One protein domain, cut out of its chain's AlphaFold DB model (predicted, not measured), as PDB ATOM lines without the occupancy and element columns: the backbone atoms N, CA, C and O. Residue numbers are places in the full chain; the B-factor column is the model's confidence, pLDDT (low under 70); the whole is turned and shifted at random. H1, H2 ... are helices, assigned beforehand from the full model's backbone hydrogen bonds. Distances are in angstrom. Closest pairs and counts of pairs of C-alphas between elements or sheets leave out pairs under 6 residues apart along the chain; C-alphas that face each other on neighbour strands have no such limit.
ATOM      1  N   GLU A   4     196.465 310.831-218.073       84.31
ATOM      2  CA  GLU A   4     196.321 311.407-216.738       84.31
ATOM      3  C   GLU A   4     197.068 310.594-215.672       84.31
ATOM      4  O   GLU A   4     197.758 311.169-214.834       84.31
ATOM      5  N   GLN A   5     197.045 309.258-215.769       85.44
ATOM      6  CA  GLN A   5     197.851 308.382-214.911       85.44
ATOM      7  C   GLN A   5     199.351 308.589-215.132       85.44
ATOM      8  O   GLN A   5     200.113 308.601-214.168       85.44
ATOM      9  N   ILE A   6     199.787 308.776-216.383       80.81
ATOM     10  CA  ILE A   6     201.198 309.059-216.670       80.81
ATOM     11  C   ILE A   6     201.579 310.454-216.164       80.81
ATOM     12  O   ILE A   6     202.640 310.605-215.570       80.81
ATOM     13  N   ARG A   7     200.712 311.463-216.324       83.69
ATOM     14  CA  ARG A   7     200.946 312.808-215.777       83.69
ATOM     15  C   ARG A   7     201.108 312.764-214.258       83.69
ATOM     16  O   ARG A   7     202.118 313.239-213.755       83.69
ATOM     17  N   ALA A   8     200.168 312.136-213.554       85.88
ATOM     18  CA  ALA A   8     200.230 311.968-212.104       85.88
ATOM     19  C   ALA A   8     201.484 311.199-211.655       85.88
ATOM     20  O   ALA A   8     202.056 311.499-210.609       85.88
ATOM     21  N   PHE A   9     201.925 310.222-212.453       81.94
ATOM     22  CA  PHE A   9     203.172 309.504-212.223       81.94
ATOM     23  C   PHE A   9     204.382 310.435-212.359       81.94
ATOM     24  O   PHE A   9     205.163 310.541-211.419       81.94
ATOM     25  N   VAL A  10     204.536 311.157-213.474       82.75
ATOM     26  CA  VAL A  10     205.727 311.999-213.694       82.75
ATOM     27  C   VAL A  10     205.799 313.204-212.755       82.75
ATOM     28  O   VAL A  10     206.901 313.599-212.395       82.75
ATOM     29  N   THR A  11     204.664 313.756-212.309       84.31
ATOM     30  CA  THR A  11     204.623 314.892-211.368       84.31
ATOM     31  C   THR A  11     204.659 314.476-209.898       84.31
ATOM     32  O   THR A  11     204.533 315.329-209.021       84.31
ATOM     33  N   ARG A  12     204.764 313.176-209.599       87.62
ATOM     34  CA  ARG A  12     204.842 312.681-208.223       87.62
ATOM     35  C   ARG A  12     206.101 313.211-207.537       87.62
ATOM     36  O   ARG A  12     207.129 313.411-208.177       87.62
ATOM     37  N   ASP A  13     206.040 313.366-206.216       90.19
ATOM     38  CA  ASP A  13     207.239 313.573-205.407       90.19
ATOM     39  C   ASP A  13     208.124 312.315-205.432       90.19
ATOM     40  O   ASP A  13     207.994 311.386-204.627       90.19
ATOM     41  N   TRP A  14     209.010 312.279-206.420       88.06
ATOM     42  CA  TRP A  14     209.974 311.208-206.616       88.06
ATOM     43  C   TRP A  14     211.041 311.182-205.528       88.06
ATOM     44  O   TRP A  14     211.525 310.100-205.197       88.06
ATOM     45  N   ALA A  15     211.383 312.334-204.951       88.56
ATOM     46  CA  ALA A  15     212.399 312.431-203.912       88.56
ATOM     47  C   ALA A  15     211.889 311.828-202.596       88.56
ATOM     48  O   ALA A  15     212.548 310.957-202.024       88.56
ATOM     49  N   GLY A  16     210.682 312.204-202.164       90.06
ATOM     50  CA  GLY A  16     210.034 311.617-200.991       90.06
ATOM     51  C   GLY A  16     209.771 310.121-201.161       90.06
ATOM     52  O   GLY A  16     210.039 309.330-200.253       90.06
ATOM     53  N   LEU A  17     209.340 309.692-202.355       88.06
ATOM     54  CA  LEU A  17     209.163 308.268-202.653       88.06
ATOM     55  C   LEU A  17     210.495 307.502-202.617       88.06
ATOM     56  O   LEU A  17     210.542 306.393-202.084       88.06
ATOM     57  N   ALA A  18     211.573 308.070-203.162       84.69
ATOM     58  CA  ALA A  18     212.898 307.459-203.136       84.69
ATOM     59  C   ALA A  18     213.431 307.325-201.702       84.69
ATOM     60  O   ALA A  18     213.944 306.264-201.350       84.69
ATOM     61  N   ALA A  19     213.249 308.348-200.863       88.12
ATOM     62  CA  ALA A  19     213.632 308.313-199.453       88.12
ATOM     63  C   ALA A  19     212.839 307.253-198.667       88.12
ATOM     64  O   ALA A  19     213.428 306.435-197.958       88.12
ATOM     65  N   ALA A  20     211.515 307.197-198.851       87.06
ATOM     66  CA  ALA A  20     210.666 306.187-198.221       87.06
ATOM     67  C   ALA A  20     211.035 304.766-198.677       87.06
ATOM     68  O   ALA A  20     211.148 303.852-197.861       87.06
ATOM     69  N   LYS A  21     211.287 304.587-199.979       82.25
ATOM     70  CA  LYS A  21     211.744 303.320-200.558       82.25
ATOM     71  C   LYS A  21     213.104 302.906-200.001       82.25
ATOM     72  O   LYS A  21     213.275 301.740-199.671       82.25
ATOM     73  N   ALA A  22     214.049 303.836-199.864       82.81
ATOM     74  CA  ALA A  22     215.356 303.566-199.278       82.81
ATOM     75  C   ALA A  22     215.244 303.134-197.809       82.81
ATOM     76  O   ALA A  22     215.865 302.146-197.432       82.81
ATOM     77  N   CYS A  23     214.407 303.806-197.014       84.00
ATOM     78  CA  CYS A  23     214.148 303.444-195.618       84.00
ATOM     79  C   CYS A  23     213.512 302.048-195.501       84.00
ATOM     80  O   CYS A  23     214.015 301.186-194.782       84.00
ATOM     81  N   ALA A  24     212.463 301.773-196.287       79.06
ATOM     82  CA  ALA A  24     211.823 300.458-196.323       79.06
ATOM     83  C   ALA A  24     212.789 299.355-196.787       79.06
ATOM     84  O   ALA A  24     212.789 298.247-196.256       79.06
ATOM     85  N   TRP A  25     213.647 299.659-197.763       72.19
ATOM     86  CA  TRP A  25     214.681 298.740-198.225       72.19
ATOM     87  C   TRP A  25     215.761 298.513-197.169       72.19
ATOM     88  O   TRP A  25     216.157 297.376-196.971       72.19
ATOM     89  N   GLN A  26     216.206 299.531-196.442       77.00
ATOM     90  CA  GLN A  26     217.139 299.345-195.326       77.00
ATOM     91  C   GLN A  26     216.528 298.505-194.198       77.00
ATOM     92  O   GLN A  26     217.228 297.690-193.607       77.00
ATOM     93  N   ALA A  27     215.228 298.658-193.937       77.56
ATOM     94  CA  ALA A  27     214.516 297.891-192.919       77.56
ATOM     95  C   ALA A  27     214.264 296.419-193.309       77.56
ATOM     96  O   ALA A  27     214.110 295.579-192.427       77.56
ATOM     97  N   GLY A  28     214.197 296.104-194.610       70.12
ATOM     98  CA  GLY A  28     213.795 294.779-195.109       70.12
ATOM     99  C   GLY A  28     214.831 294.011-195.937       70.12
ATOM    100  O   GLY A  28     214.587 292.851-196.268       70.12
ATOM    101  N   LYS A  29     215.962 294.618-196.316       63.44
ATOM    102  CA  LYS A  29     216.970 293.972-197.170       63.44
ATOM    103  C   LYS A  29     217.938 293.087-196.388       63.44
ATOM    104  O   LYS A  29     218.274 293.337-195.231       63.44
ATOM    105  N   ARG A  30     218.483 292.092-197.095       63.34
ATOM    106  CA  ARG A  30     219.790 291.508-196.759       63.34
ATOM    107  C   ARG A  30     220.893 292.482-197.211       63.34
ATOM    108  O   ARG A  30     220.625 293.563-197.721       63.34
ATOM    109  N   THR A  31     222.169 292.150-197.048       76.50
ATOM    110  CA  THR A  31     223.227 292.961-197.680       76.50
ATOM    111  C   THR A  31     222.995 293.043-199.199       76.50
ATOM    112  O   THR A  31     222.345 292.167-199.769       76.50
ATOM    113  N   ALA A  32     223.534 294.055-199.893       73.69
ATOM    114  CA  ALA A  32     223.384 294.165-201.354       73.69
ATOM    115  C   ALA A  32     223.780 292.866-202.094       73.69
ATOM    116  O   ALA A  32     223.136 292.483-203.068       73.69
ATOM    117  N   GLY A  33     224.782 292.144-201.579       79.81
ATOM    118  CA  GLY A  33     225.153 290.815-202.070       79.81
ATOM    119  C   GLY A  33     224.100 289.732-201.802       79.81
ATOM    120  O   GLY A  33     223.897 288.865-202.644       79.81
ATOM    121  N   GLY A  34     223.388 289.792-200.674       84.12
ATOM    122  CA  GLY A  34     222.309 288.862-200.340       84.12
ATOM    123  C   GLY A  34     221.098 288.975-201.268       84.12
ATOM    124  O   GLY A  34     220.530 287.953-201.651       84.12
ATOM    125  N   ASP A  35     220.738 290.191-201.680       84.50
ATOM    126  CA  ASP A  35     219.644 290.402-202.637       84.50
ATOM    127  C   ASP A  35     220.021 289.925-204.045       84.50
ATOM    128  O   ASP A  35     219.229 289.255-204.708       84.50
ATOM    129  N   LEU A  36     221.247 290.223-204.494       86.69
ATOM    130  CA  LEU A  36     221.762 289.733-205.778       86.69
ATOM    131  C   LEU A  36     221.836 288.206-205.801       86.69
ATOM    132  O   LEU A  36     221.459 287.583-206.792       86.69
ATOM    133  N   HIS A  37     222.270 287.601-204.695       89.19
ATOM    134  CA  HIS A  37     222.285 286.154-204.556       89.19
ATOM    135  C   HIS A  37     220.870 285.569-204.645       89.19
ATOM    136  O   HIS A  37     220.651 284.627-205.400       89.19
ATOM    137  N   ALA A  38     219.891 286.147-203.943       89.25
ATOM    138  CA  ALA A  38     218.502 285.697-204.022       89.25
ATOM    139  C   ALA A  38     217.931 285.814-205.449       89.25
ATOM    140  O   ALA A  38     217.262 284.893-205.919       89.25
ATOM    141  N   ALA A  39     218.234 286.906-206.156       91.62
ATOM    142  CA  ALA A  39     217.821 287.099-207.542       91.62
ATOM    143  C   ALA A  39     218.446 286.058-208.490       91.62
ATOM    144  O   ALA A  39     217.743 285.504-209.335       91.62
ATOM    145  N   ASP A  40     219.736 285.744-208.338       95.19
ATOM    146  CA  ASP A  40     220.387 284.707-209.147       95.19
ATOM    147  C   ASP A  40     219.827 283.310-208.844       95.19
ATOM    148  O   ASP A  40     219.576 282.534-209.765       95.19
ATOM    149  N   GLN A  41     219.548 283.001-207.575       96.69
ATOM    150  CA  GLN A  41     218.910 281.740-207.190       96.69
ATOM    151  C   GLN A  41     217.514 281.604-207.811       96.69
ATOM    152  O   GLN A  41     217.186 280.548-208.356       96.69
ATOM    153  N   LEU A  42     216.717 282.678-207.806       96.00
ATOM    154  CA  LEU A  42     215.417 282.700-208.473       96.00
ATOM    155  C   LEU A  42     215.564 282.500-209.986       96.00
ATOM    156  O   LEU A  42     214.853 281.682-210.564       96.00
ATOM    157  N   ARG A  43     216.516 283.191-210.622       94.94
ATOM    158  CA  ARG A  43     216.804 283.042-212.054       94.94
ATOM    159  C   ARG A  43     217.154 281.596-212.405       94.94
ATOM    160  O   ARG A  43     216.590 281.047-213.345       94.94
ATOM    161  N   ARG A  44     218.054 280.970-211.642       96.25
ATOM    162  CA  ARG A  44     218.443 279.563-211.834       96.25
ATOM    163  C   ARG A  44     217.245 278.634-211.695       96.25
ATOM    164  O   ARG A  44     217.054 277.784-212.553       96.25
ATOM    165  N   TYR A  45     216.423 278.825-210.664       97.25
ATOM    166  CA  TYR A  45     215.211 278.032-210.471       97.25
ATOM    167  C   TYR A  45     214.240 278.175-211.649       97.25
ATOM    168  O   TYR A  45     213.777 277.169-212.183       97.25
ATOM    169  N   VAL A  46     213.989 279.398-212.123       96.19
ATOM    170  CA  VAL A  46     213.139 279.624-213.303       96.19
ATOM    171  C   VAL A  46     213.687 278.876-214.514       96.19
ATOM    172  O   VAL A  46     212.916 278.203-215.184       96.19
ATOM    173  N   MET A  47     215.003 278.890-214.740       95.69
ATOM    174  CA  MET A  47     215.623 278.126-215.829       95.69
ATOM    175  C   MET A  47     215.484 276.602-215.669       95.69
ATOM    176  O   MET A  47     215.513 275.890-216.665       95.69
ATOM    177  N   THR A  48     215.309 276.073-214.450       96.69
ATOM    178  CA  THR A  48     215.010 274.638-214.271       96.69
ATOM    179  C   THR A  48     213.570 274.278-214.630       96.69
ATOM    180  O   THR A  48     213.321 273.179-215.113       96.69
ATOM    181  N   VAL A  49     212.624 275.196-214.409       97.19
ATOM    182  CA  VAL A  49     211.190 274.973-214.670       97.19
ATOM    183  C   VAL A  49     210.815 275.356-216.106       97.19
ATOM    184  O   VAL A  49     209.927 274.751-216.699       97.19
ATOM    185  N   ARG A  50     211.508 276.345-216.678       96.31
ATOM    186  CA  ARG A  50     211.376 276.830-218.056       96.31
ATOM    187  C   ARG A  50     212.764 276.944-218.700       96.31
ATOM    188  O   ARG A  50     213.352 278.025-218.690       96.31
ATOM    189  N   PRO A  51     213.318 275.841-219.230       95.69
ATOM    190  CA  PRO A  51     214.664 275.828-219.812       95.69
ATOM    191  C   PRO A  51     214.827 276.721-221.046       95.69
ATOM    192  O   PRO A  51     215.936 277.141-221.365       95.69
ATOM    193  N   ASP A  52     213.726 277.009-221.733       95.00
ATOM    194  CA  ASP A  52     213.644 277.918-222.872       95.00
ATOM    195  C   ASP A  52     213.627 279.395-222.457       95.00
ATOM    196  O   ASP A  52     213.741 280.271-223.311       95.00
ATOM    197  N   TRP A  53     213.488 279.687-221.159       92.38
ATOM    198  CA  TRP A  53     213.379 281.048-220.660       92.38
ATOM    199  C   TRP A  53     214.753 281.721-220.456       92.38
ATOM    200  O   TRP A  53     215.661 281.130-219.863       92.38
ATOM    201  N   PRO A  54     214.894 283.011-220.818       93.62
ATOM    202  CA  PRO A  54     213.935 283.786-221.602       93.62
ATOM    203  C   PRO A  54     214.010 283.388-223.077       93.62
ATOM    204  O   PRO A  54     215.092 283.396-223.669       93.62
ATOM    205  N   SER A  55     212.855 283.101-223.669       95.19
ATOM    206  CA  SER A  55     212.761 282.806-225.094       95.19
ATOM    207  C   SER A  55     213.028 284.073-225.920       95.19
ATOM    208  O   SER A  55     212.952 285.194-225.395       95.19
ATOM    209  N   PRO A  56     213.335 283.946-227.223       96.62
ATOM    210  CA  PRO A  56     213.423 285.103-228.112       96.62
ATOM    211  C   PRO A  56     212.160 285.976-228.081       96.62
ATOM    212  O   PRO A  56     212.273 287.201-228.088       96.62
ATOM    213  N   ASP A  57     210.983 285.360-227.960       96.81
ATOM    214  CA  ASP A  57     209.708 286.073-227.871       96.81
ATOM    215  C   ASP A  57     209.558 286.807-226.532       96.81
ATOM    216  O   ASP A  57     209.207 287.986-226.534       96.81
ATOM    217  N   ASP A  58     209.942 286.186-225.403       95.38
ATOM    218  CA  ASP A  58     209.968 286.866-224.094       95.38
ATOM    219  C   ASP A  58     210.848 288.131-224.151       95.38
ATOM    220  O   ASP A  58     210.505 289.178-223.597       95.38
ATOM    221  N   ARG A  59     211.994 288.050-224.841       96.06
ATOM    222  CA  ARG A  59     212.911 289.186-225.023       96.06
ATOM    223  C   ARG A  59     212.323 290.263-225.928       96.06
ATOM    224  O   ARG A  59     212.475 291.448-225.632       96.06
ATOM    225  N   ALA A  60     211.681 289.864-227.023       97.50
ATOM    226  CA  ALA A  60     211.037 290.793-227.940       97.50
ATOM    227  C   ALA A  60     209.883 291.538-227.256       97.50
ATOM    228  O   ALA A  60     209.758 292.754-227.413       97.50
ATOM    229  N   ASP A  61     209.078 290.840-226.454       96.75
ATOM    230  CA  ASP A  61     207.972 291.426-225.698       96.75
ATOM    231  C   ASP A  61     208.446 292.376-224.600       96.75
ATOM    232  O   ASP A  61     207.901 293.477-224.468       96.75
ATOM    233  N   ASP A  62     209.496 292.007-223.864       95.62
ATOM    234  CA  ASP A  62     210.104 292.882-222.861       95.62
ATOM    235  C   ASP A  62     210.626 294.182-223.493       95.62
ATOM    236  O   ASP A  62     210.317 295.281-223.016       95.62
ATOM    237  N   LEU A  63     211.341 294.077-224.619       97.25
ATOM    238  CA  LEU A  63     211.841 295.238-225.357       97.25
ATOM    239  C   LEU A  63     210.694 296.120-225.869       97.25
ATOM    240  O   LEU A  63     210.718 297.338-225.687       97.25
ATOM    241  N   ARG A  64     209.667 295.516-226.475       97.62
ATOM    242  CA  ARG A  64     208.483 296.223-226.985       97.62
ATOM    243  C   ARG A  64     207.788 297.013-225.876       97.62
ATOM    244  O   ARG A  64     207.387 298.158-226.081       97.62
ATOM    245  N   ASN A  65     207.661 296.414-224.693       94.75
ATOM    246  CA  ASN A  65     207.054 297.070-223.543       94.75
ATOM    247  C   ASN A  65     207.913 298.237-223.030       94.75
ATOM    248  O   ASN A  65     207.373 299.315-222.776       94.75
ATOM    249  N   HIS A  66     209.237 298.063-222.943       93.00
ATOM    250  CA  HIS A  66     210.159 299.144-222.579       93.00
ATOM    251  C   HIS A  66     210.049 300.332-223.541       93.00
ATOM    252  O   HIS A  66     209.887 301.465-223.087       93.00
ATOM    253  N   LEU A  67     210.048 300.078-224.855       95.25
ATOM    254  CA  LEU A  67     209.881 301.122-225.870       95.25
ATOM    255  C   LEU A  67     208.558 301.875-225.694       95.25
ATOM    256  O   LEU A  67     208.565 303.102-225.618       95.25
ATOM    257  N   ARG A  68     207.439 301.158-225.506       91.69
ATOM    258  CA  ARG A  68     206.123 301.779-225.281       91.69
ATOM    259  C   ARG A  68     206.111 302.690-224.051       91.69
ATOM    260  O   ARG A  68     205.472 303.741-224.059       91.69
ATOM    261  N   VAL A  69     206.784 302.288-222.971       88.62
ATOM    262  CA  VAL A  69     206.894 303.107-221.754       88.62
ATOM    263  C   VAL A  69     207.755 304.343-222.009       88.62
ATOM    264  O   VAL A  69     207.349 305.442-221.635       88.62
ATOM    265  N   CYS A  70     208.903 304.194-222.673       88.19
ATOM    266  CA  CYS A  70     209.766 305.316-223.042       88.19
ATOM    267  C   CYS A  70     209.028 306.345-223.910       88.19
ATOM    268  O   CYS A  70     209.097 307.539-223.624       88.19
ATOM    269  N   GLU A  71     208.277 305.895-224.915       89.94
ATOM    270  CA  GLU A  71     207.447 306.754-225.769       89.94
ATOM    271  C   GLU A  71     206.375 307.492-224.961       89.94
ATOM    272  O   GLU A  71     206.235 308.711-225.073       89.94
ATOM    273  N   ALA A  72     205.652 306.776-224.095       86.38
ATOM    274  CA  ALA A  72     204.613 307.360-223.253       86.38
ATOM    275  C   ALA A  72     205.166 308.426-222.289       86.38
ATOM    276  O   ALA A  72     204.524 309.455-222.070       86.38
ATOM    277  N   LEU A  73     206.360 308.202-221.731       83.88
ATOM    278  CA  LEU A  73     207.052 309.180-220.891       83.88
ATOM    279  C   LEU A  73     207.543 310.379-221.715       83.88
ATOM    280  O   LEU A  73     207.341 311.522-221.305       83.88
ATOM    281  N   GLY A  74     208.126 310.138-222.892       81.19
ATOM    282  CA  GLY A  74     208.600 311.186-223.800       81.19
ATOM    283  C   GLY A  74     207.480 312.105-224.296       81.19
ATOM    284  O   GLY A  74     207.672 313.313-224.377       81.19
ATOM    285  N   ALA A  75     206.286 311.563-224.543       80.94
ATOM    286  CA  ALA A  75     205.111 312.334-224.955       80.94
ATOM    287  C   ALA A  75     204.585 313.299-223.874       80.94
ATOM    288  O   ALA A  75     203.793 314.194-224.177       80.94
ATOM    289  N   ILE A  76     204.980 313.110-222.611       76.50
ATOM    290  CA  ILE A  76     204.493 313.887-221.461       76.50
ATOM    291  C   ILE A  76     205.603 314.730-220.828       76.50
ATOM    292  O   ILE A  76     205.299 315.686-220.113       76.50
TER     293      ILE A  76
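Overview. This is residues 4 to 76 of the 81 residues of an uncharacterized protein of Acidobacterium sp (UniProt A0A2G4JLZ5). Four helices follow one another round an open, flat ring with an empty middle; H4, the longest, makes one side, and H1 meets its last part. The printed part has 73 residues with four named helices, H1 to H4, all helix. It is only just extended, close to loose, with a radius of gyration of the C-alphas of 17.2 A, spanning 42 by 35 by 15 A.

Along the chain. H4, residues 56 to 74, measures 26.9 A from first to last C-alpha and ends at C-alpha 74 (208.600, 311.186, -223.800). H3, residues 32 to 49, measures 26.4 A; H2, residues 14 to 28, 20.4 A. H1, residues 4 to 10, measures 9.9 A from C-alpha 4 (196.321, 311.407, -216.738).

Arrangement. H4, with residues 72 to 73 alone, only just touches H1, with 3 pairs of C-alphas within 8 A; the closest, Ile 6 and Leu 73, are 7.2 A apart. Their lines are about perpendicular, at 89 degrees. H2 and H3 touch no helix. In H1, H2, H3 and H4 every O i to N i+4 pair is within hydrogen-bond range.

Size, cuts and confidence. The farthest C-alphas, Thr 11 and Thr 48, are 41.7 A apart. The printed part has no cut and no long link. Residues 29 to 30 have pLDDT under 70.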